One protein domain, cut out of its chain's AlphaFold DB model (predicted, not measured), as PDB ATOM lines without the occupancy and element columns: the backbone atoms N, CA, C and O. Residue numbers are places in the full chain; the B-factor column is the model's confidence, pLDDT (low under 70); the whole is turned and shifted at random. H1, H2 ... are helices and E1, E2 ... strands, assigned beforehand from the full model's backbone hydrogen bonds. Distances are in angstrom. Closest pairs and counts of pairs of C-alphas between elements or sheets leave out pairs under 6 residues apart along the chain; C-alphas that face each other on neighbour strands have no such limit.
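This is residues 54 to 205 of the 324 residues of an uncharacterized protein of Methanofollis sp. FWC-SCC2 (UniProt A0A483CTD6). A twisted sheet of six strands is covered on one face by H1 and H3, and H4 packs on H3 as the second half of a helical hairpin. Two long unnamed stretches loop away from this body in different directions: residues 54 to 83, of which 63 to 68 stick out free, and residues 158 to 175, which follow the short helix H2. The printed part has 152 residues, with four named helices and six named strands in the chain order E1 H1 E2 E3 E4 E5 H2 H3 H4 E6; under half of the residues are in named elements. The sheet's order is E2 - E3 - E4 - E5 - E1 - E6, antiparallel throughout, and the class is mixed, helices and strands. The whole is compact, with a radius of gyration of the C-alphas of 15.4 A and spans of 46 by 36 by 28 A.

E1, residues 84 to 91, begins at C-alpha (157.806, 142.854, 224.457), bends by 74 degrees at residue 87 and is 17.4 A long. E2 is residues 107 to 111, E3 115 to 121 with 19.6 A, E4 126 to 132 with 20.4 A, E5 136 to 142 with 17.7 A, and E6 201 to 204, ending at C-alpha (161.548, 146.055, 230.630). H1 is residues 98 to 103, H2 154 to 157, H3 176 to 186 with 15.4 A, and H4 190 to 197 with 10.6 A.

E2 E3 E4 E5 form a meander, each strand the antiparallel neighbour of the one before; N 118 and O 129 of E3 and E4 are 2.9 A apart, within hydrogen-bond range. E1 is the neighbour of E5, with N 88 and O 139 at 2.8 A, and of the edge strand E6, with N 87 and O 203 at 2.8 A. H1 and H3 on the same face make two layers, helices on one face of a sheet. H3 is over E4 and E5 at a height of 9.0 A, only just slantwise to the strands at 32 degrees to E4 on the local plane. H3 touches H1 at a steep tilt of 59 degrees, closest at the C-alphas of Val 182 and Ala 101, 5.6 A. H3 touches H4 in their hairpin, closest at the C-alphas of Leu 183 and Val 193, 5.9 A. H4 only grazes the sheet, with residues 196 to 197. H2 is on the sheet at a height of 8.0 A and is apart from H3. Every O i to N i+4 pair is within hydrogen-bond range in H1, H3 and H4; H2 is too short for one.

The C-alphas farthest apart are those of Ala 75 and Thr 166, 48.0 A. The printed part has no cut; the links E5 to H2 and H2 to H3 are long. Mean pLDDT of the printed part is 84.2, with residues 59 to 77, 123, 145 to 151 and 165 under 70.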
ATOM      1  N   PRO A  54     163.032 154.062 229.841       89.06
ATOM      2  CA  PRO A  54     162.023 153.967 228.801       89.06
ATOM      3  C   PRO A  54     162.579 154.524 227.481       89.06
ATOM      4  O   PRO A  54     163.176 155.608 227.473       89.06
ATOM      5  N   PRO A  55     162.376 153.824 226.352       88.94
ATOM      6  CA  PRO A  55     162.793 154.329 225.058       88.94
ATOM      7  C   PRO A  55     162.024 155.606 224.687       88.94
ATOM      8  O   PRO A  55     160.823 155.704 224.943       88.94
ATOM      9  N   PRO A  56     162.672 156.572 224.011       84.56
ATOM     10  CA  PRO A  56     162.083 157.881 223.716       84.56
ATOM     11  C   PRO A  56     160.945 157.850 222.682       84.56
ATOM     12  O   PRO A  56     160.355 158.889 222.409       84.56
ATOM     13  N   PHE A  57     160.683 156.691 222.074       80.44
ATOM     14  CA  PHE A  57     159.661 156.471 221.044       80.44
ATOM     15  C   PHE A  57     158.407 155.752 221.588       80.44
ATOM     16  O   PHE A  57     157.582 155.241 220.819       80.44
ATOM     17  N   ILE A  58     158.289 155.667 222.917       74.75
ATOM     18  CA  ILE A  58     157.151 155.107 223.645       74.75
ATOM     19  C   ILE A  58     156.661 156.150 224.654       74.75
ATOM     20  O   ILE A  58     157.449 156.666 225.450       74.75
ATOM     21  N   SER A  59     155.350 156.402 224.692       64.12
ATOM     22  CA  SER A  59     154.731 157.157 225.784       64.12
ATOM     23  C   SER A  59     154.300 156.212 226.891       64.12
ATOM     24  O   SER A  59     153.397 155.393 226.741       64.12
ATOM     25  N   VAL A  60     154.894 156.394 228.065       56.12
ATOM     26  CA  VAL A  60     154.365 155.812 229.298       56.12
ATOM     27  C   VAL A  60     153.247 156.734 229.793       56.12
ATOM     28  O   VAL A  60     153.503 157.781 230.392       56.12
ATOM     29  N   ILE A  61     151.988 156.398 229.499       50.91
ATOM     30  CA  ILE A  61     150.837 157.159 230.005       50.91
ATOM     31  C   ILE A  61     150.650 156.848 231.502       50.91
ATOM     32  O   ILE A  61     149.901 155.955 231.866       50.91
ATOM     33  N   GLY A  62     151.305 157.635 232.359       45.69
ATOM     34  CA  GLY A  62     150.809 158.043 233.682       45.69
ATOM     35  C   GLY A  62     150.630 156.984 234.784       45.69
ATOM     36  O   GLY A  62     149.630 156.280 234.855       45.69
ATOM     37  N   TYR A  63     151.541 157.054 235.756       47.28
ATOM     38  CA  TYR A  63     151.692 156.321 237.025       47.28
ATOM     39  C   TYR A  63     150.580 156.555 238.071       47.28
ATOM     40  O   TYR A  63     150.836 157.052 239.172       47.28
ATOM     41  N   ALA A  64     149.323 156.236 237.764       37.97
ATOM     42  CA  ALA A  64     148.251 156.365 238.747       37.97
ATOM     43  C   ALA A  64     147.362 155.121 238.815       37.97
ATOM     44  O   ALA A  64     146.482 154.933 237.986       37.97
ATOM     45  N   SER A  65     147.527 154.390 239.924       40.41
ATOM     46  CA  SER A  65     146.568 153.446 240.512       40.41
ATOM     47  C   SER A  65     146.447 152.070 239.853       40.41
ATOM     48  O   SER A  65     145.708 151.941 238.894       40.41
ATOM     49  N   ALA A  66     147.038 151.060 240.513       43.16
ATOM     50  CA  ALA A  66     146.587 149.668 240.747       43.16
ATOM     51  C   ALA A  66     146.004 148.800 239.602       43.16
ATOM     52  O   ALA A  66     145.797 147.607 239.806       43.16
ATOM     53  N   GLU A  67     145.782 149.340 238.413       43.75
ATOM     54  CA  GLU A  67     145.518 148.635 237.171       43.75
ATOM     55  C   GLU A  67     146.679 148.946 236.229       43.75
ATOM     56  O   GLU A  67     147.057 150.104 236.058       43.75
ATOM     57  N   LEU A  68     147.261 147.898 235.645       44.91
ATOM     58  CA  LEU A  68     148.274 147.987 234.596       44.91
ATOM     59  C   LEU A  68     147.740 148.884 233.468       44.91
ATOM     60  O   LEU A  68     146.934 148.435 232.650       44.91
ATOM     61  N   ALA A  69     148.146 150.155 233.430       47.53
ATOM     62  CA  ALA A  69     147.860 151.007 232.285       47.53
ATOM     63  C   ALA A  69     148.515 150.357 231.052       47.53
ATOM     64  O   ALA A  69     149.683 149.963 231.127       47.53
ATOM     65  N   PRO A  70     147.796 150.186 229.929       52.56
ATOM     66  CA  PRO A  70     148.386 149.582 228.747       52.56
ATOM     67  C   PRO A  70     149.539 150.464 228.268       52.56
ATOM     68  O   PRO A  70     149.344 151.648 227.992       52.56
ATOM     69  N   LEU A  71     150.736 149.882 228.163       56.72
ATOM     70  CA  LEU A  71     151.833 150.520 227.450       56.72
ATOM     71  C   LEU A  71     151.410 150.659 225.998       56.72
ATOM     72  O   LEU A  71     151.253 149.671 225.280       56.72
ATOM     73  N   THR A  72     151.203 151.894 225.574       54.78
ATOM     74  CA  THR A  72     150.964 152.203 224.176       54.78
ATOM     75  C   THR A  72     152.253 152.735 223.600       54.78
ATOM     76  O   THR A  72     152.851 153.662 224.145       54.78
ATOM     77  N   ALA A  73     152.676 152.161 222.481       58.34
ATOM     78  CA  ALA A  73     153.659 152.814 221.643       58.34
ATOM     79  C   ALA A  73     153.171 154.245 221.332       58.34
ATOM     80  O   ALA A  73     151.956 154.471 221.245       58.34
ATOM     81  N   ASP A  74     154.086 155.219 221.233       58.22
ATOM     82  CA  ASP A  74     153.695 156.583 220.870       58.22
ATOM     83  C   ASP A  74     152.837 156.573 219.606       58.22
ATOM     84  O   ASP A  74     153.010 155.724 218.730       58.22
ATOM     85  N   ALA A  75     151.914 157.528 219.491       45.78
ATOM     86  CA  ALA A  75     151.098 157.679 218.293       45.78
ATOM     87  C   ALA A  75     152.004 157.787 217.045       45.78
ATOM     88  O   ALA A  75     152.553 158.849 216.762       45.78
ATOM     89  N   GLY A  76     152.164 156.677 216.315       52.56
ATOM     90  CA  GLY A  76     153.038 156.574 215.144       52.56
ATOM     91  C   GLY A  76     154.104 155.473 215.185       52.56
ATOM     92  O   GLY A  76     154.670 155.189 214.129       52.56
ATOM     93  N   THR A  77     154.366 154.821 216.325       65.12
ATOM     94  CA  THR A  77     155.268 153.658 216.378       65.12
ATOM     95  C   THR A  77     154.478 152.352 216.339       65.12
ATOM     96  O   THR A  77     153.462 152.189 217.006       65.12
ATOM     97  N   ALA A  78     154.927 151.412 215.506       84.62
ATOM     98  CA  ALA A  78     154.300 150.097 215.357       84.62
ATOM     99  C   ALA A  78     154.941 149.037 216.270       84.62
ATOM    100  O   ALA A  78     154.729 147.837 216.101       84.62
ATOM    101  N   PHE A  79     155.768 149.482 217.222       91.38
ATOM    102  CA  PHE A  79     156.457 148.598 218.143       91.38
ATOM    103  C   PHE A  79     155.449 147.872 219.052       91.38
ATOM    104  O   PHE A  79     154.622 148.533 219.690       91.38
ATOM    105  N   PRO A  80     155.515 146.535 219.172       90.12
ATOM    106  CA  PRO A  80     154.565 145.766 219.969       90.12
ATOM    107  C   PRO A  80     154.921 145.776 221.464       90.12
ATOM    108  O   PRO A  80     155.330 144.760 222.031       90.12
ATOM    109  N   ALA A  81     154.773 146.936 222.108       89.06
ATOM    110  CA  ALA A  81     155.105 147.146 223.522       89.06
ATOM    111  C   ALA A  81     154.360 146.190 224.477       89.06
ATOM    112  O   ALA A  81     154.896 145.776 225.504       89.06
ATOM    113  N   ASP A  82     153.141 145.796 224.113       84.88
ATOM    114  CA  ASP A  82     152.295 144.853 224.843       84.88
ATOM    115  C   ASP A  82     152.807 143.401 224.789       84.88
ATOM    116  O   ASP A  82     152.465 142.588 225.648       84.88
ATOM    117  N   ARG A  83     153.651 143.071 223.801       86.69
ATOM    118  CA  ARG A  83     154.225 141.730 223.593       86.69
ATOM    119  C   ARG A  83     155.719 141.650 223.914       86.69
ATOM    120  O   ARG A  83     156.254 140.542 223.981       86.69
ATOM    121  N   ALA A  84     156.391 142.782 224.102       90.38
ATOM    122  CA  ALA A  84     157.806 142.854 224.457       90.38
ATOM    123  C   ALA A  84     158.010 142.765 225.976       90.38
ATOM    124  O   ALA A  84     157.229 143.350 226.718       90.38
ATOM    125  N   GLY A  85     159.020 142.024 226.434       90.56
ATOM    126  CA  GLY A  85     159.498 142.003 227.824       90.56
ATOM    127  C   GLY A  85     160.821 142.760 227.947       90.56
ATOM    128  O   GLY A  85     160.970 143.851 227.377       90.56
ATOM    129  N   ILE A  86     161.810 142.162 228.619       91.38
ATOM    130  CA  ILE A  86     163.166 142.715 228.689       91.38
ATOM    131  C   ILE A  86     163.742 142.957 227.286       91.38
ATOM    132  O   ILE A  86     163.683 142.108 226.388       91.38
ATOM    133  N   SER A  87     164.271 144.160 227.094       94.06
ATOM    134  CA  SER A  87     164.665 144.685 225.794       94.06
ATOM    135  C   SER A  87     165.972 145.461 225.879       94.06
ATOM    136  O   SER A  87     166.251 146.139 226.867       94.06
ATOM    137  N   ALA A  88     166.739 145.407 224.798       95.94
ATOM    138  CA  ALA A  88     167.827 146.322 224.502       95.94
ATOM    139  C   ALA A  88     167.435 147.173 223.292       95.94
ATOM    140  O   ALA A  88     166.844 146.664 222.338       95.94
ATOM    141  N   TYR A  89     167.758 148.461 223.305       96.50
ATOM    142  CA  TYR A  89     167.426 149.353 222.205       96.50
ATOM    143  C   TYR A  89     168.511 150.392 221.953       96.50
ATOM    144  O   TYR A  89     169.288 150.755 222.836       96.50
ATOM    145  N   VAL A  90     168.537 150.884 220.720       97.06
ATOM    146  CA  VAL A  90     169.426 151.951 220.269       97.06
ATOM    147  C   VAL A  90     168.722 152.778 219.201       97.06
ATOM    148  O   VAL A  90     167.909 152.263 218.432       97.06
ATOM    149  N   SER A  91     169.037 154.070 219.146       95.69
ATOM    150  CA  SER A  91     168.637 154.936 218.040       95.69
ATOM    151  C   SER A  91     169.868 155.299 217.226       95.69
ATOM    152  O   SER A  91     170.847 155.812 217.763       95.69
ATOM    153  N   THR A  92     169.829 155.055 215.921       94.31
ATOM    154  CA  THR A  92     170.932 155.400 215.014       94.31
ATOM    155  C   THR A  92     171.013 156.906 214.751       94.31
ATOM    156  O   THR A  92     172.033 157.392 214.255       94.31
ATOM    157  N   GLY A  93     169.933 157.648 215.034       91.88
ATOM    158  CA  GLY A  93     169.769 159.059 214.681       91.88
ATOM    159  C   GLY A  93     169.598 159.315 213.178       91.88
ATOM    160  O   GLY A  93     169.555 160.470 212.758       91.88
ATOM    161  N   THR A  94     169.517 158.264 212.355       92.69
ATOM    162  CA  THR A  94     169.333 158.359 210.902       92.69
ATOM    163  C   THR A  94     168.338 157.319 210.400       92.69
ATOM    164  O   THR A  94     168.232 156.249 210.991       92.69
ATOM    165  N   PRO A  95     167.637 157.577 209.285       94.50
ATOM    166  CA  PRO A  95     166.739 156.584 208.714       94.50
ATOM    167  C   PRO A  95     167.441 155.260 208.400       94.50
ATOM    168  O   PRO A  95     168.585 155.257 207.947       94.50
ATOM    169  N   ILE A  96     166.734 154.156 208.631       95.25
ATOM    170  CA  ILE A  96     167.193 152.791 208.353       95.25
ATOM    171  C   ILE A  96     166.534 152.277 207.071       95.25
ATOM    172  O   ILE A  96     165.330 152.457 206.871       95.25
ATOM    173  N   ASP A  97     167.310 151.590 206.230       96.62
ATOM    174  CA  ASP A  97     166.759 150.754 205.162       96.62
ATOM    175  C   ASP A  97     166.181 149.468 205.769       96.62
ATOM    176  O   ASP A  97     166.909 148.592 206.250       96.62
ATOM    177  N   LEU A  98     164.853 149.351 205.748       96.62
ATOM    178  CA  LEU A  98     164.144 148.199 206.303       96.62
ATOM    179  C   LEU A  98     164.476 146.893 205.574       96.62
ATOM    180  O   LEU A  98     164.378 145.833 206.183       96.62
ATOM    181  N   SER A  99     164.884 146.946 204.303       97.19
ATOM    182  CA  SER A  99     165.284 145.755 203.544       97.19
ATOM    183  C   SER A  99     166.588 145.183 204.090       97.19
ATOM    184  O   SER A  99     166.715 143.967 204.238       97.19
ATOM    185  N   ASN A 100     167.532 146.058 204.447       97.06
ATOM    186  CA  ASN A 100     168.786 145.660 205.080       97.06
ATOM    187  C   ASN A 100     168.541 145.150 206.503       97.06
ATOM    188  O   ASN A 100     169.037 144.089 206.859       97.06
ATOM    189  N   ALA A 101     167.704 145.835 207.291       96.69
ATOM    190  CA  ALA A 101     167.327 145.351 208.621       96.69
ATOM    191  C   ALA A 101     166.599 143.990 208.568       96.69
ATOM    192  O   ALA A 101     166.823 143.119 209.406       96.69
ATOM    193  N   ALA A 102     165.744 143.771 207.567       96.81
ATOM    194  CA  ALA A 102     165.044 142.505 207.369       96.81
ATOM    195  C   ALA A 102     165.993 141.354 206.998       96.81
ATOM    196  O   ALA A 102     165.725 140.208 207.362       96.81
ATOM    197  N   SER A 103     167.090 141.642 206.288       96.81
ATOM    198  CA  SER A 103     168.016 140.626 205.770       96.81
ATOM    199  C   SER A 103     168.740 139.847 206.876       96.81
ATOM    200  O   SER A 103     169.105 138.689 206.669       96.81
ATOM    201  N   VAL A 104     168.892 140.450 208.064       94.94
ATOM    202  CA  VAL A 104     169.561 139.824 209.215       94.94
ATOM    203  C   VAL A 104     168.670 138.859 209.994       94.94
ATOM    204  O   VAL A 104     169.154 138.092 210.826       94.94
ATOM    205  N   CYS A 105     167.356 138.920 209.775       96.00
ATOM    206  CA  CYS A 105     166.395 138.144 210.541       96.00
ATOM    207  C   CYS A 105     166.332 136.704 210.019       96.00
ATOM    208  O   CYS A 105     166.249 136.463 208.815       96.00
ATOM    209  N   THR A 106     166.277 135.725 210.923       94.06
ATOM    210  CA  THR A 106     166.130 134.303 210.556       94.06
ATOM    211  C   THR A 106     164.737 133.984 210.002       94.06
ATOM    212  O   THR A 106     164.540 132.975 209.325       94.06
ATOM    213  N   GLY A 107     163.767 134.860 210.254       94.75
ATOM    214  CA  GLY A 107     162.456 134.856 209.619       94.75
ATOM    215  C   GLY A 107     161.666 136.102 209.995       94.75
ATOM    216  O   GLY A 107     161.783 136.580 211.118       94.75
ATOM    217  N   LEU A 108     160.847 136.613 209.084       96.69
ATOM    218  CA  LEU A 108     160.049 137.819 209.314       96.69
ATOM    219  C   LEU A 108     158.714 137.474 209.979       96.69
ATOM    220  O   LEU A 108     158.075 136.484 209.625       96.69
ATOM    221  N   GLU A 109     158.314 138.285 210.953       94.44
ATOM    222  CA  GLU A 109     156.991 138.223 211.580       94.44
ATOM    223  C   GLU A 109     156.049 139.235 210.934       94.44
ATOM    224  O   GLU A 109     154.934 138.883 210.558       94.44
ATOM    225  N   GLU A 110     156.513 140.473 210.774       94.69
ATOM    226  CA  GLU A 110     155.702 141.572 210.267       94.69
ATOM    227  C   GLU A 110     156.570 142.559 209.484       94.69
ATOM    228  O   GLU A 110     157.700 142.861 209.869       94.69
ATOM    229  N   VAL A 111     156.043 143.047 208.364       94.81
ATOM    230  CA  VAL A 111     156.670 144.085 207.543       94.81
ATOM    231  C   VAL A 111     155.604 145.131 207.274       94.81
ATOM    232  O   VAL A 111     154.633 144.855 206.568       94.81
ATOM    233  N   GLY A 112     155.769 146.304 207.873       92.25
ATOM    234  CA  GLY A 112     154.930 147.462 207.608       92.25
ATOM    235  C   GLY A 112     155.601 148.441 206.652       92.25
ATOM    236  O   GLY A 112     156.739 148.250 206.227       92.25
ATOM    237  N   ASP A 113     154.903 149.534 206.354       92.00
ATOM    238  CA  ASP A 113     155.417 150.579 205.458       92.00
ATOM    239  C   ASP A 113     156.645 151.305 206.038       92.00
ATOM    240  O   ASP A 113     157.484 151.808 205.293       92.00
ATOM    241  N   ASN A 114     156.746 151.378 207.370       94.25
ATOM    242  CA  ASN A 114     157.773 152.134 208.090       94.25
ATOM    243  C   ASN A 114     158.511 151.328 209.173       94.25
ATOM    244  O   ASN A 114     159.283 151.914 209.932       94.25
ATOM    245  N   TYR A 115     158.306 150.011 209.250       95.56
ATOM    246  CA  TYR A 115     158.980 149.150 210.224       95.56
ATOM    247  C   TYR A 115     159.069 147.689 209.772       95.56
ATOM    248  O   TYR A 115     158.334 147.237 208.893       95.56
ATOM    249  N   VAL A 116     159.947 146.935 210.429       97.00
ATOM    250  CA  VAL A 116     160.059 145.480 210.307       97.00
ATOM    251  C   VAL A 116     160.159 144.840 211.688       97.00
ATOM    252  O   VAL A 116     160.811 145.378 212.581       97.00
ATOM    253  N   ILE A 117     159.522 143.681 211.853       97.00
ATOM    254  CA  ILE A 117     159.678 142.789 213.002       97.00
ATOM    255  C   ILE A 117     160.124 141.424 212.489       97.00
ATOM    256  O   ILE A 117     159.447 140.799 211.667       97.00
ATOM    257  N   GLY A 118     161.247 140.933 212.997       96.31
ATOM    258  CA  GLY A 118     161.790 139.631 212.635       96.31
ATOM    259  C   GLY A 118     162.278 138.834 213.834       96.31
ATOM    260  O   GLY A 118     162.478 139.347 214.930       96.31
ATOM    261  N   ASN A 119     162.444 137.538 213.614       95.19
ATOM    262  CA  ASN A 119     163.069 136.614 214.543       95.19
ATOM    263  C   ASN A 119     164.585 136.734 214.431       95.19
ATOM    264  O   ASN A 119     165.129 136.825 213.328       95.19
ATOM    265  N   TYR A 120     165.255 136.653 215.570       93.81
ATOM    266  CA  TYR A 120     166.692 136.502 215.650       93.81
ATOM    267  C   TYR A 120     167.013 135.410 216.662       93.81
ATOM    268  O   TYR A 120     166.513 135.413 217.786       93.81
ATOM    269  N   THR A 121     167.853 134.473 216.247       87.19
ATOM    270  CA  THR A 121     168.273 133.346 217.077       87.19
ATOM    271  C   THR A 121     169.746 133.527 217.397       87.19
ATOM    272  O   THR A 121     170.587 133.525 216.498       87.19
ATOM    273  N   SER A 122     170.065 133.700 218.677       78.25
ATOM    274  CA  SER A 122     171.435 133.543 219.159       78.25
ATOM    275  C   SER A 122     171.713 132.073 219.487       78.25
ATOM    276  O   SER A 122     170.869 131.199 219.305       78.25
ATOM    277  N   SER A 123     172.900 131.785 220.021       69.75
ATOM    278  CA  SER A 123     173.287 130.434 220.438       69.75
ATOM    279  C   SER A 123     172.349 129.797 221.479       69.75
ATOM    280  O   SER A 123     172.414 128.585 221.670       69.75
ATOM    281  N   TYR A 124     171.533 130.585 222.194       71.38
ATOM    282  CA  TYR A 124     170.689 130.088 223.293       71.38
ATOM    283  C   TYR A 124     169.399 130.873 223.549       71.38
ATOM    284  O   TYR A 124     168.612 130.471 224.404       71.38
ATOM    285  N   LEU A 125     169.177 131.984 222.846       79.81
ATOM    286  CA  LEU A 125     167.996 132.817 223.016       79.81
ATOM    287  C   LEU A 125     167.370 133.099 221.653       79.81
ATOM    288  O   LEU A 125     168.030 133.636 220.762       79.81
ATOM    289  N   ASP A 126     166.086 132.775 221.526       86.69
ATOM    290  CA  ASP A 126     165.252 133.266 220.436       86.69
ATOM    291  C   ASP A 126     164.588 134.562 220.894       86.69
ATOM    292  O   ASP A 126     163.854 134.590 221.883       86.69
ATOM    293  N   TYR A 127     164.847 135.644 220.176       91.62
ATOM    294  CA  TYR A 127     164.268 136.948 220.458       91.62
ATOM    295  C   TYR A 127     163.846 137.634 219.167       91.62
ATOM    296  O   TYR A 127     163.968 137.093 218.064       91.62
ATOM    297  N   LYS A 128     163.259 138.815 219.309       95.06
ATOM    298  CA  LYS A 128     162.740 139.590 218.192       95.06
ATOM    299  C   LYS A 128     163.603 140.812 217.962       95.06
ATOM    300  O   LYS A 128     164.088 141.417 218.913       95.06
ATOM    301  N   ILE A 129     163.748 141.175 216.698       97.31
ATOM    302  CA  ILE A 129     164.289 142.454 216.265       97.31
ATOM    303  C   ILE A 129     163.128 143.275 215.724       97.31
ATOM    304  O   ILE A 129     162.392 142.803 214.860       97.31
ATOM    305  N   TYR A 130     162.984 144.494 216.217       97.06
ATOM    306  CA  TYR A 130     162.212 145.552 215.586       97.06
ATOM    307  C   TYR A 130     163.177 146.606 215.050       97.06
ATOM    308  O   TYR A 130     164.129 146.979 215.738       97.06
ATOM    309  N   ALA A 131     162.910 147.105 213.850       96.62
ATOM    310  CA  ALA A 131     163.565 148.292 213.325       96.62
ATOM    311  C   ALA A 131     162.558 149.174 212.586       96.62
ATOM    312  O   ALA A 131     161.632 148.656 211.961       96.62
ATOM    313  N   ASP A 132     162.750 150.491 212.626       95.38
ATOM    314  CA  ASP A 132     161.901 151.440 211.906       95.38
ATOM    315  C   ASP A 132     162.679 152.481 211.102       95.38
ATOM    316  O   ASP A 132     163.876 152.709 211.280       95.38
ATOM    317  N   THR A 133     161.967 153.152 210.197       95.25
ATOM    318  CA  THR A 133     162.538 154.207 209.348       95.25
ATOM    319  C   THR A 133     162.963 155.451 210.126       95.25
ATOM    320  O   THR A 133     163.610 156.325 209.555       95.25
ATOM    321  N   SER A 134     162.595 155.571 211.405       93.69
ATOM    322  CA  SER A 134     163.038 156.656 212.287       93.69
ATOM    323  C   SER A 134     164.406 156.378 212.912       93.69
ATOM    324  O   SER A 134     164.962 157.258 213.566       93.69
ATOM    325  N   GLY A 135     164.976 155.197 212.666       94.38
ATOM    326  CA  GLY A 135     166.306 154.834 213.131       94.38
ATOM    327  C   GLY A 135     166.313 154.075 214.450       94.38
ATOM    328  O   GLY A 135     167.382 153.922 215.038       94.38
ATOM    329  N   ASN A 136     165.162 153.617 214.944       95.88
ATOM    330  CA  ASN A 136     165.120 152.814 216.160       95.88
ATOM    331  C   ASN A 136     165.414 151.353 215.826       95.88
ATOM    332  O   ASN A 136     164.871 150.814 214.865       95.88
ATOM    333  N   VAL A 137     166.241 150.715 216.650       97.38
ATOM    334  CA  VAL A 137     166.476 149.270 216.640       97.38
ATOM    335  C   VAL A 137     166.224 148.751 218.046       97.38
ATOM    336  O   VAL A 137     166.773 149.277 219.013       97.38
ATOM    337  N   VAL A 138     165.399 147.715 218.162       97.00
ATOM    338  CA  VAL A 138     165.052 147.084 219.436       97.00
ATOM    339  C   VAL A 138     165.224 145.584 219.310       97.00
ATOM    340  O   VAL A 138     164.618 144.957 218.446       97.00
ATOM    341  N   ALA A 139     166.015 145.006 220.200       96.94
ATOM    342  CA  ALA A 139     166.086 143.574 220.412       96.94
ATOM    343  C   ALA A 139     165.337 143.243 221.704       96.94
ATOM    344  O   ALA A 139     165.710 143.737 222.765       96.94
ATOM    345  N   TYR A 140     164.279 142.439 221.626       94.38
ATOM    346  CA  TYR A 140     163.419 142.170 222.778       94.38
ATOM    347  C   TYR A 140     163.064 140.699 222.923       94.38
ATOM    348  O   TYR A 140     162.779 139.996 221.947       94.38
ATOM    349  N   ALA A 141     163.034 140.243 224.172       90.81
ATOM    350  CA  ALA A 141     162.470 138.953 224.511       90.81
ATOM    351  C   ALA A 141     160.935 139.055 224.464       90.81
ATOM    352  O   ALA A 141     160.367 139.969 225.066       90.81
ATOM    353  N   PRO A 142     160.223 138.173 223.745       88.75
ATOM    354  CA  PRO A 142     158.765 138.193 223.764       88.75
ATOM    355  C   PRO A 142     158.225 137.740 225.133       88.75
ATOM    356  O   PRO A 142     158.661 136.716 225.664       88.75
ATOM    357  N   ARG A 143     157.210 138.442 225.664       84.31
ATOM    358  CA  ARG A 143     156.492 138.057 226.905       84.31
ATOM    359  C   ARG A 143     155.758 136.728 226.798       84.31
ATOM    360  O   ARG A 143     155.330 136.159 227.792       84.31
ATOM    361  N   TYR A 144     155.556 136.243 225.578       79.44
ATOM    362  CA  TYR A 144     154.937 134.953 225.336       79.44
ATOM    363  C   TYR A 144     155.784 134.130 224.379       79.44
ATOM    364  O   TYR A 144     155.896 134.432 223.188       79.44
ATOM    365  N   ASN A 145     156.335 133.038 224.897       68.62
ATOM    366  CA  ASN A 145     156.928 131.985 224.103       68.62
ATOM    367  C   ASN A 145     155.947 130.807 224.006       68.62
ATOM    368  O   ASN A 145     155.634 130.129 224.983       68.62
ATOM    369  N   LYS A 146     155.498 130.519 222.780       65.31
ATOM    370  CA  LYS A 146     154.562 129.422 222.484       65.31
ATOM    371  C   LYS A 146     155.085 128.027 222.860       65.31
ATOM    372  O   LYS A 146     154.288 127.106 222.998       65.31
ATOM    373  N   TYR A 147     156.403 127.847 222.963       59.47
ATOM    374  CA  TYR A 147     157.029 126.559 223.268       59.47
ATOM    375  C   TYR A 147     157.108 126.291 224.772       59.47
ATOM    376  O   TYR A 147     157.019 125.136 225.181       59.47
ATOM    377  N   THR A 148     157.262 127.336 225.587       58.00
ATOM    378  CA  THR A 148     157.318 127.226 227.054       58.00
ATOM    379  C   THR A 148     155.996 127.599 227.721       58.00
ATOM    380  O   THR A 148     155.819 127.335 228.904       58.00
ATOM    381  N   ASN A 149     155.053 128.170 226.961       63.72
ATOM    382  CA  ASN A 149     153.804 128.745 227.464       63.72
ATOM    383  C   ASN A 149     154.040 129.775 228.589       63.72
ATOM    384  O   ASN A 149     153.216 129.920 229.490       63.72
ATOM    385  N   SER A 150     155.181 130.465 228.523       65.88
ATOM    386  CA  SER A 150     155.658 131.478 229.468       65.88
ATOM    387  C   SER A 150     156.453 132.548 228.714       65.88
ATOM    388  O   SER A 150     156.892 132.306 227.587       65.88
ATOM    389  N   GLY A 151     156.653 133.720 229.310       69.19
ATOM    390  CA  GLY A 151     157.606 134.705 228.795       69.19
ATOM    391  C   GLY A 151     159.053 134.292 229.007       69.19
ATOM    392  O   GLY A 151     159.350 133.356 229.756       69.19
ATOM    393  N   TYR A 152     159.954 134.996 228.328       80.31
ATOM    394  CA  TYR A 152     161.349 135.047 228.744       80.31
ATOM    395  C   TYR A 152     161.457 136.048 229.897       80.31
ATOM    396  O   TYR A 152     161.139 137.215 229.683       80.31
ATOM    397  N   PRO A 153     161.899 135.633 231.086       83.12
ATOM    398  CA  PRO A 153     162.094 136.543 232.196       83.12
ATOM    399  C   PRO A 153     163.418 137.300 232.033       83.12
ATOM    400  O   PRO A 153     164.241 136.992 231.159       83.12
ATOM    401  N   ALA A 154     163.651 138.266 232.913       84.94
ATOM    402  CA  ALA A 154     164.778 139.183 232.845       84.94
ATOM    403  C   ALA A 154     166.157 138.499 232.848       84.94
ATOM    404  O   ALA A 154     167.104 139.021 232.258       84.94
ATOM    405  N   SER A 155     166.299 137.301 233.426       82.31
ATOM    406  CA  SER A 155     167.561 136.543 233.404       82.31
ATOM    407  C   SER A 155     168.006 136.127 231.997       82.31
ATOM    408  O   SER A 155     169.194 135.863 231.792       82.31
ATOM    409  N   ALA A 156     167.107 136.154 231.002       81.94
ATOM    410  CA  ALA A 156     167.454 136.010 229.585       81.94
ATOM    411  C   ALA A 156     168.450 137.079 229.103       81.94
ATOM    412  O   ALA A 156     169.120 136.881 228.092       81.94
ATOM    413  N   PHE A 157     168.592 138.185 229.838       86.75
ATOM    414  CA  PHE A 157     169.606 139.201 229.594       86.75
ATOM    415  C   PHE A 157     171.038 138.663 229.688       86.75
ATOM    416  O   PHE A 157     171.918 139.164 228.984       86.75
ATOM    417  N   VAL A 158     171.304 137.687 230.565       85.56
ATOM    418  CA  VAL A 158     172.670 137.242 230.871       85.56
ATOM    419  C   VAL A 158     173.319 136.630 229.634       85.56
ATOM    420  O   VAL A 158     172.897 135.573 229.157       85.56
ATOM    421  N   ASN A 159     174.386 137.272 229.142       86.00
ATOM    422  CA  ASN A 159     175.126 136.737 228.014       86.00
ATOM    423  C   ASN A 159     176.152 135.691 228.425       86.00
ATOM    424  O   ASN A 159     177.260 136.012 228.841       86.00
ATOM    425  N   TRP A 160     175.807 134.427 228.230       79.31
ATOM    426  CA  TRP A 160     176.717 133.331 228.536       79.31
ATOM    427  C   TRP A 160     177.751 133.047 227.442       79.31
ATOM    428  O   TRP A 160     178.802 132.459 227.708       79.31
ATOM    429  N   THR A 161     177.482 133.447 226.196       77.94
ATOM    430  CA  THR A 161     178.395 133.172 225.080       77.94
ATOM    431  C   THR A 161     179.632 134.057 225.178       77.94
ATOM    432  O   THR A 161     179.530 135.278 225.171       77.94
ATOM    433  N   GLY A 162     180.809 133.428 225.233       75.88
ATOM    434  CA  GLY A 162     182.093 134.128 225.339       75.88
ATOM    435  C   GLY A 162     182.446 134.604 226.753       75.88
ATOM    436  O   GLY A 162     183.510 135.190 226.926       75.88
ATOM    437  N   MET A 163     181.602 134.331 227.756       79.88
ATOM    438  CA  MET A 163     181.892 134.670 229.148       79.88
ATOM    439  C   MET A 163     183.091 133.864 229.669       79.88
ATOM    440  O   MET A 163     183.104 132.631 229.579       79.88
ATOM    441  N   ASP A 164     184.074 134.566 230.243       76.31
ATOM    442  CA  ASP A 164     185.251 133.957 230.865       76.31
ATOM    443  C   ASP A 164     184.822 133.007 231.991       76.31
ATOM    444  O   ASP A 164     184.032 133.343 232.874       76.31
ATOM    445  N   ALA A 165     185.333 131.782 231.923       69.19
ATOM    446  CA  ALA A 165     185.014 130.719 232.854       69.19
ATOM    447  C   ALA A 165     185.626 130.865 234.236       69.19
ATOM    448  O   ALA A 165     185.075 130.353 235.207       69.19
ATOM    449  N   THR A 166     186.757 131.547 234.291       70.12
ATOM    450  CA  THR A 166     187.577 131.713 235.485       70.12
ATOM    451  C   THR A 166     187.357 133.068 236.143       70.12
ATOM    452  O   THR A 166     187.768 133.279 237.277       70.12
ATOM    453  N   ASN A 167     186.711 133.993 235.435       75.38
ATOM    454  CA  ASN A 167     186.362 135.310 235.934       75.38
ATOM    455  C   ASN A 167     185.095 135.804 235.215       75.38
ATOM    456  O   ASN A 167     185.189 136.659 234.330       75.38
ATOM    457  N   PRO A 168     183.913 135.245 235.530       75.19
ATOM    458  CA  PRO A 168     182.685 135.602 234.841       75.19
ATOM    459  C   PRO A 168     182.406 137.087 235.048       75.19
ATOM    460  O   PRO A 168     182.368 137.563 236.176       75.19
ATOM    461  N   GLN A 169     182.211 137.826 233.960       78.75
ATOM    462  CA  GLN A 169     181.852 139.239 233.996       78.75
ATOM    463  C   GLN A 169     180.643 139.473 233.101       78.75
ATOM    464  O   GLN A 169     180.574 138.967 231.981       78.75
ATOM    465  N   ILE A 170     179.691 140.258 233.599       78.69
ATOM    466  CA  ILE A 170     178.548 140.711 232.810       78.69
ATOM    467  C   ILE A 170     178.994 141.968 232.063       78.69
ATOM    468  O   ILE A 170     178.875 143.078 232.578       78.69
ATOM    469  N   THR A 171     179.575 141.780 230.881       78.06
ATOM    470  CA  THR A 171     180.055 142.887 230.042       78.06
ATOM    471  C   THR A 171     179.027 143.331 229.010       78.06
ATOM    472  O   THR A 171     179.041 144.492 228.633       78.06
ATOM    473  N   ASP A 172     178.137 142.426 228.588       82.56
ATOM    474  CA  ASP A 172     177.114 142.657 227.566       82.56
ATOM    475  C   ASP A 172     175.841 141.843 227.824       82.56
ATOM    476  O   ASP A 172     175.847 140.857 228.567       82.56
ATOM    477  N   SER A 173     174.750 142.239 227.163       89.12
ATOM    478  CA  SER A 173     173.480 141.505 227.161       89.12
ATOM    479  C   SER A 173     173.406 140.453 226.049       89.12
ATOM    480  O   SER A 173     174.075 140.553 225.017       89.12
ATOM    481  N   ALA A 174     172.529 139.460 226.212       88.19
ATOM    482  CA  ALA A 174     172.226 138.453 225.189       88.19
ATOM    483  C   ALA A 174     171.663 139.053 223.880       88.19
ATOM    484  O   ALA A 174     171.731 138.430 222.816       88.19
ATOM    485  N   PHE A 175     171.137 140.279 223.951       92.94
ATOM    486  CA  PHE A 175     170.556 141.027 222.837       92.94
ATOM    487  C   PHE A 175     171.594 141.801 222.014       92.94
ATOM    488  O   PHE A 175     171.331 142.160 220.864       92.94
ATOM    489  N   HIS A 176     172.785 142.036 222.577       92.19
ATOM    490  CA  HIS A 176     173.823 142.889 221.991       92.19
ATOM    491  C   HIS A 176     174.238 142.407 220.589       92.19
ATOM    492  O   HIS A 176     174.394 143.209 219.670       92.19
ATOM    493  N   ALA A 177     174.355 141.087 220.395       91.81
ATOM    494  CA  ALA A 177     174.731 140.504 219.107       91.81
ATOM    495  C   ALA A 177     173.723 140.825 217.992       91.81
ATOM    496  O   ALA A 177     174.133 141.150 216.885       91.81
ATOM    497  N   GLY A 178     172.420 140.763 218.275       94.19
ATOM    498  CA  GLY A 178     171.378 141.051 217.291       94.19
ATOM    499  C   GLY A 178     171.359 142.521 216.899       94.19
ATOM    500  O   GLY A 178     171.337 142.826 215.710       94.19
ATOM    501  N   ILE A 179     171.470 143.428 217.879       96.75
ATOM    502  CA  ILE A 179     171.595 144.868 217.604       96.75
ATOM    503  C   ILE A 179     172.823 145.134 216.736       96.75
ATOM    504  O   ILE A 179     172.703 145.787 215.703       96.75
ATOM    505  N   LYS A 180     173.987 144.586 217.105       96.12
ATOM    506  CA  LYS A 180     175.222 144.771 216.341       96.12
ATOM    507  C   LYS A 180     175.081 144.288 214.898       96.12
ATOM    508  O   LYS A 180     175.473 145.012 213.991       96.12
ATOM    509  N   THR A 181     174.493 143.111 214.685       96.19
ATOM    510  CA  THR A 181     174.253 142.575 213.337       96.19
ATOM    511  C   THR A 181     173.360 143.499 212.513       96.19
ATOM    512  O   THR A 181     173.700 143.801 211.374       96.19
ATOM    513  N   VAL A 182     172.257 144.000 213.084       97.44
ATOM    514  CA  VAL A 182     171.389 144.970 212.393       97.44
ATOM    515  C   VAL A 182     172.174 146.230 212.043       97.44
ATOM    516  O   VAL A 182     172.154 146.658 210.893       97.44
ATOM    517  N   LEU A 183     172.888 146.814 213.011       97.94
ATOM    518  CA  LEU A 183     173.661 148.037 212.801       97.94
ATOM    519  C   LEU A 183     174.720 147.874 211.709       97.94
ATOM    520  O   LEU A 183     174.873 148.782 210.900       97.94
ATOM    521  N   SER A 184     175.400 146.730 211.638       97.19
ATOM    522  CA  SER A 184     176.377 146.442 210.582       97.19
ATOM    523  C   SER A 184     175.783 146.421 209.170       97.19
ATOM    524  O   SER A 184     176.509 146.694 208.221       97.19
ATOM    525  N   GLU A 185     174.487 146.144 209.017       96.94
ATOM    526  CA  GLU A 185     173.810 146.157 207.709       96.94
ATOM    527  C   GLU A 185     173.161 147.508 207.367       96.94
ATOM    528  O   GLU A 185     172.916 147.811 206.196       96.94
ATOM    529  N   VAL A 186     172.838 148.324 208.377       95.69
ATOM    530  CA  VAL A 186     172.083 149.579 208.189       95.69
ATOM    531  C   VAL A 186     172.921 150.839 208.420       95.69
ATOM    532  O   VAL A 186     172.431 151.949 208.213       95.69
ATOM    533  N   VAL A 187     174.174 150.688 208.853       95.38
ATOM    534  CA  VAL A 187     175.117 151.785 209.094       95.38
ATOM    535  C   VAL A 187     176.379 151.567 208.263       95.38
ATOM    536  O   VAL A 187     177.136 150.633 208.495       95.38
ATOM    537  N   ASP A 188     176.673 152.501 207.358       89.12
ATOM    538  CA  ASP A 188     177.777 152.404 206.384       89.12
ATOM    539  C   ASP A 188     179.204 152.527 206.977       89.12
ATOM    540  O   ASP A 188     180.173 152.753 206.248       89.12
ATOM    541  N   ASN A 189     179.368 152.477 208.302       91.44
ATOM    542  CA  ASN A 189     180.642 152.760 208.961       91.44
ATOM    543  C   ASN A 189     180.814 151.970 210.268       91.44
ATOM    544  O   ASN A 189     180.120 152.234 211.249       91.44
ATOM    545  N   ASP A 190     181.818 151.090 210.308       92.31
ATOM    546  CA  ASP A 190     182.137 150.249 211.470       92.31
ATOM    547  C   ASP A 190     182.448 151.039 212.750       92.31
ATOM    548  O   ASP A 190     182.079 150.613 213.842       92.31
ATOM    549  N   ILE A 191     183.099 152.204 212.646       94.19
ATOM    550  CA  ILE A 191     183.376 153.063 213.811       94.19
ATOM    551  C   ILE A 191     182.056 153.560 214.395       94.19
ATOM    552  O   ILE A 191     181.855 153.496 215.603       94.19
ATOM    553  N   ARG A 192     181.125 153.981 213.533       95.06
ATOM    554  CA  ARG A 192     179.800 154.428 213.966       95.06
ATOM    555  C   ARG A 192     178.982 153.288 214.573       95.06
ATOM    556  O   ARG A 192     178.230 153.528 215.508       95.06
ATOM    557  N   VAL A 193     179.131 152.056 214.079       96.50
ATOM    558  CA  VAL A 193     178.514 150.877 214.709       96.50
ATOM    559  C   VAL A 193     179.017 150.719 216.145       96.50
ATOM    560  O   VAL A 193     178.202 150.556 217.046       96.50
ATOM    561  N   LEU A 194     180.331 150.819 216.379       94.62
ATOM    562  CA  LEU A 194     180.906 150.733 217.727       94.62
ATOM    563  C   LEU A 194     180.408 151.863 218.639       94.62
ATOM    564  O   LEU A 194     179.975 151.589 219.753       94.62
ATOM    565  N   GLU A 195     180.390 153.103 218.145       95.75
ATOM    566  CA  GLU A 195     179.864 154.255 218.890       95.75
ATOM    567  C   GLU A 195     178.392 154.063 219.283       95.75
ATOM    568  O   GLU A 195     178.000 154.394 220.397       95.75
ATOM    569  N   LEU A 196     177.567 153.502 218.392       96.50
ATOM    570  CA  LEU A 196     176.166 153.205 218.684       96.50
ATOM    571  C   LEU A 196     176.012 152.056 219.689       96.50
ATOM    572  O   LEU A 196     175.117 152.131 220.533       96.50
ATOM    573  N   MET A 197     176.880 151.039 219.653       95.50
ATOM    574  CA  MET A 197     176.854 149.955 220.643       95.50
ATOM    575  C   MET A 197     177.104 150.472 222.064       95.50
ATOM    576  O   MET A 197     176.443 150.012 222.993       95.50
ATOM    577  N   ASP A 198     177.961 151.483 222.226       94.31
ATOM    578  CA  ASP A 198     178.206 152.129 223.524       94.31
ATOM    579  C   ASP A 198     176.990 152.923 224.049       94.31
ATOM    580  O   ASP A 198     176.941 153.298 225.221       94.31
ATOM    581  N   THR A 199     175.991 153.181 223.195       95.44
ATOM    582  CA  THR A 199     174.751 153.898 223.549       95.44
ATOM    583  C   THR A 199     173.535 152.993 223.725       95.44
ATOM    584  O   THR A 199     172.431 153.499 223.935       95.44
ATOM    585  N   VAL A 200     173.707 151.669 223.646       95.94
ATOM    586  CA  VAL A 200     172.610 150.720 223.861       95.94
ATOM    587  C   VAL A 200     172.056 150.885 225.273       95.94
ATOM    588  O   VAL A 200     172.781 150.847 226.267       95.94
ATOM    589  N   GLN A 201     170.742 151.060 225.345       95.50
ATOM    590  CA  GLN A 201     169.985 151.176 226.581       95.50
ATOM    591  C   GLN A 201     169.070 149.967 226.750       95.50
ATOM    592  O   GLN A 201     168.874 149.176 225.826       95.50
ATOM    593  N   TYR A 202     168.515 149.825 227.948       94.88
ATOM    594  CA  TYR A 202     167.720 148.668 228.329       94.88
ATOM    595  C   TYR A 202     166.407 149.107 228.946       94.88
ATOM    596  O   TYR A 202     166.362 150.118 229.641       94.88
ATOM    597  N   TYR A 203     165.349 148.344 228.704       93.31
ATOM    598  CA  TYR A 203     164.035 148.579 229.288       93.31
ATOM    599  C   TYR A 203     163.298 147.264 229.452       93.31
ATOM    600  O   TYR A 203     163.458 146.366 228.624       93.31
ATOM    601  N   ASP A 204     162.472 147.166 230.485       91.25
ATOM    602  CA  ASP A 204     161.548 146.055 230.630       91.25
ATOM    603  C   ASP A 204     160.121 146.543 230.402       91.25
ATOM    604  O   ASP A 204     159.542 147.258 231.219       91.25
ATOM    605  N   PHE A 205     159.557 146.168 229.259       89.88
ATOM    606  CA  PHE A 205     158.179 146.506 228.943       89.88
ATOM    607  C   PHE A 205     157.194 145.722 229.821       89.88
ATOM    608  O   PHE A 205     156.075 146.185 230.028       89.88
TER     609      PHE A 205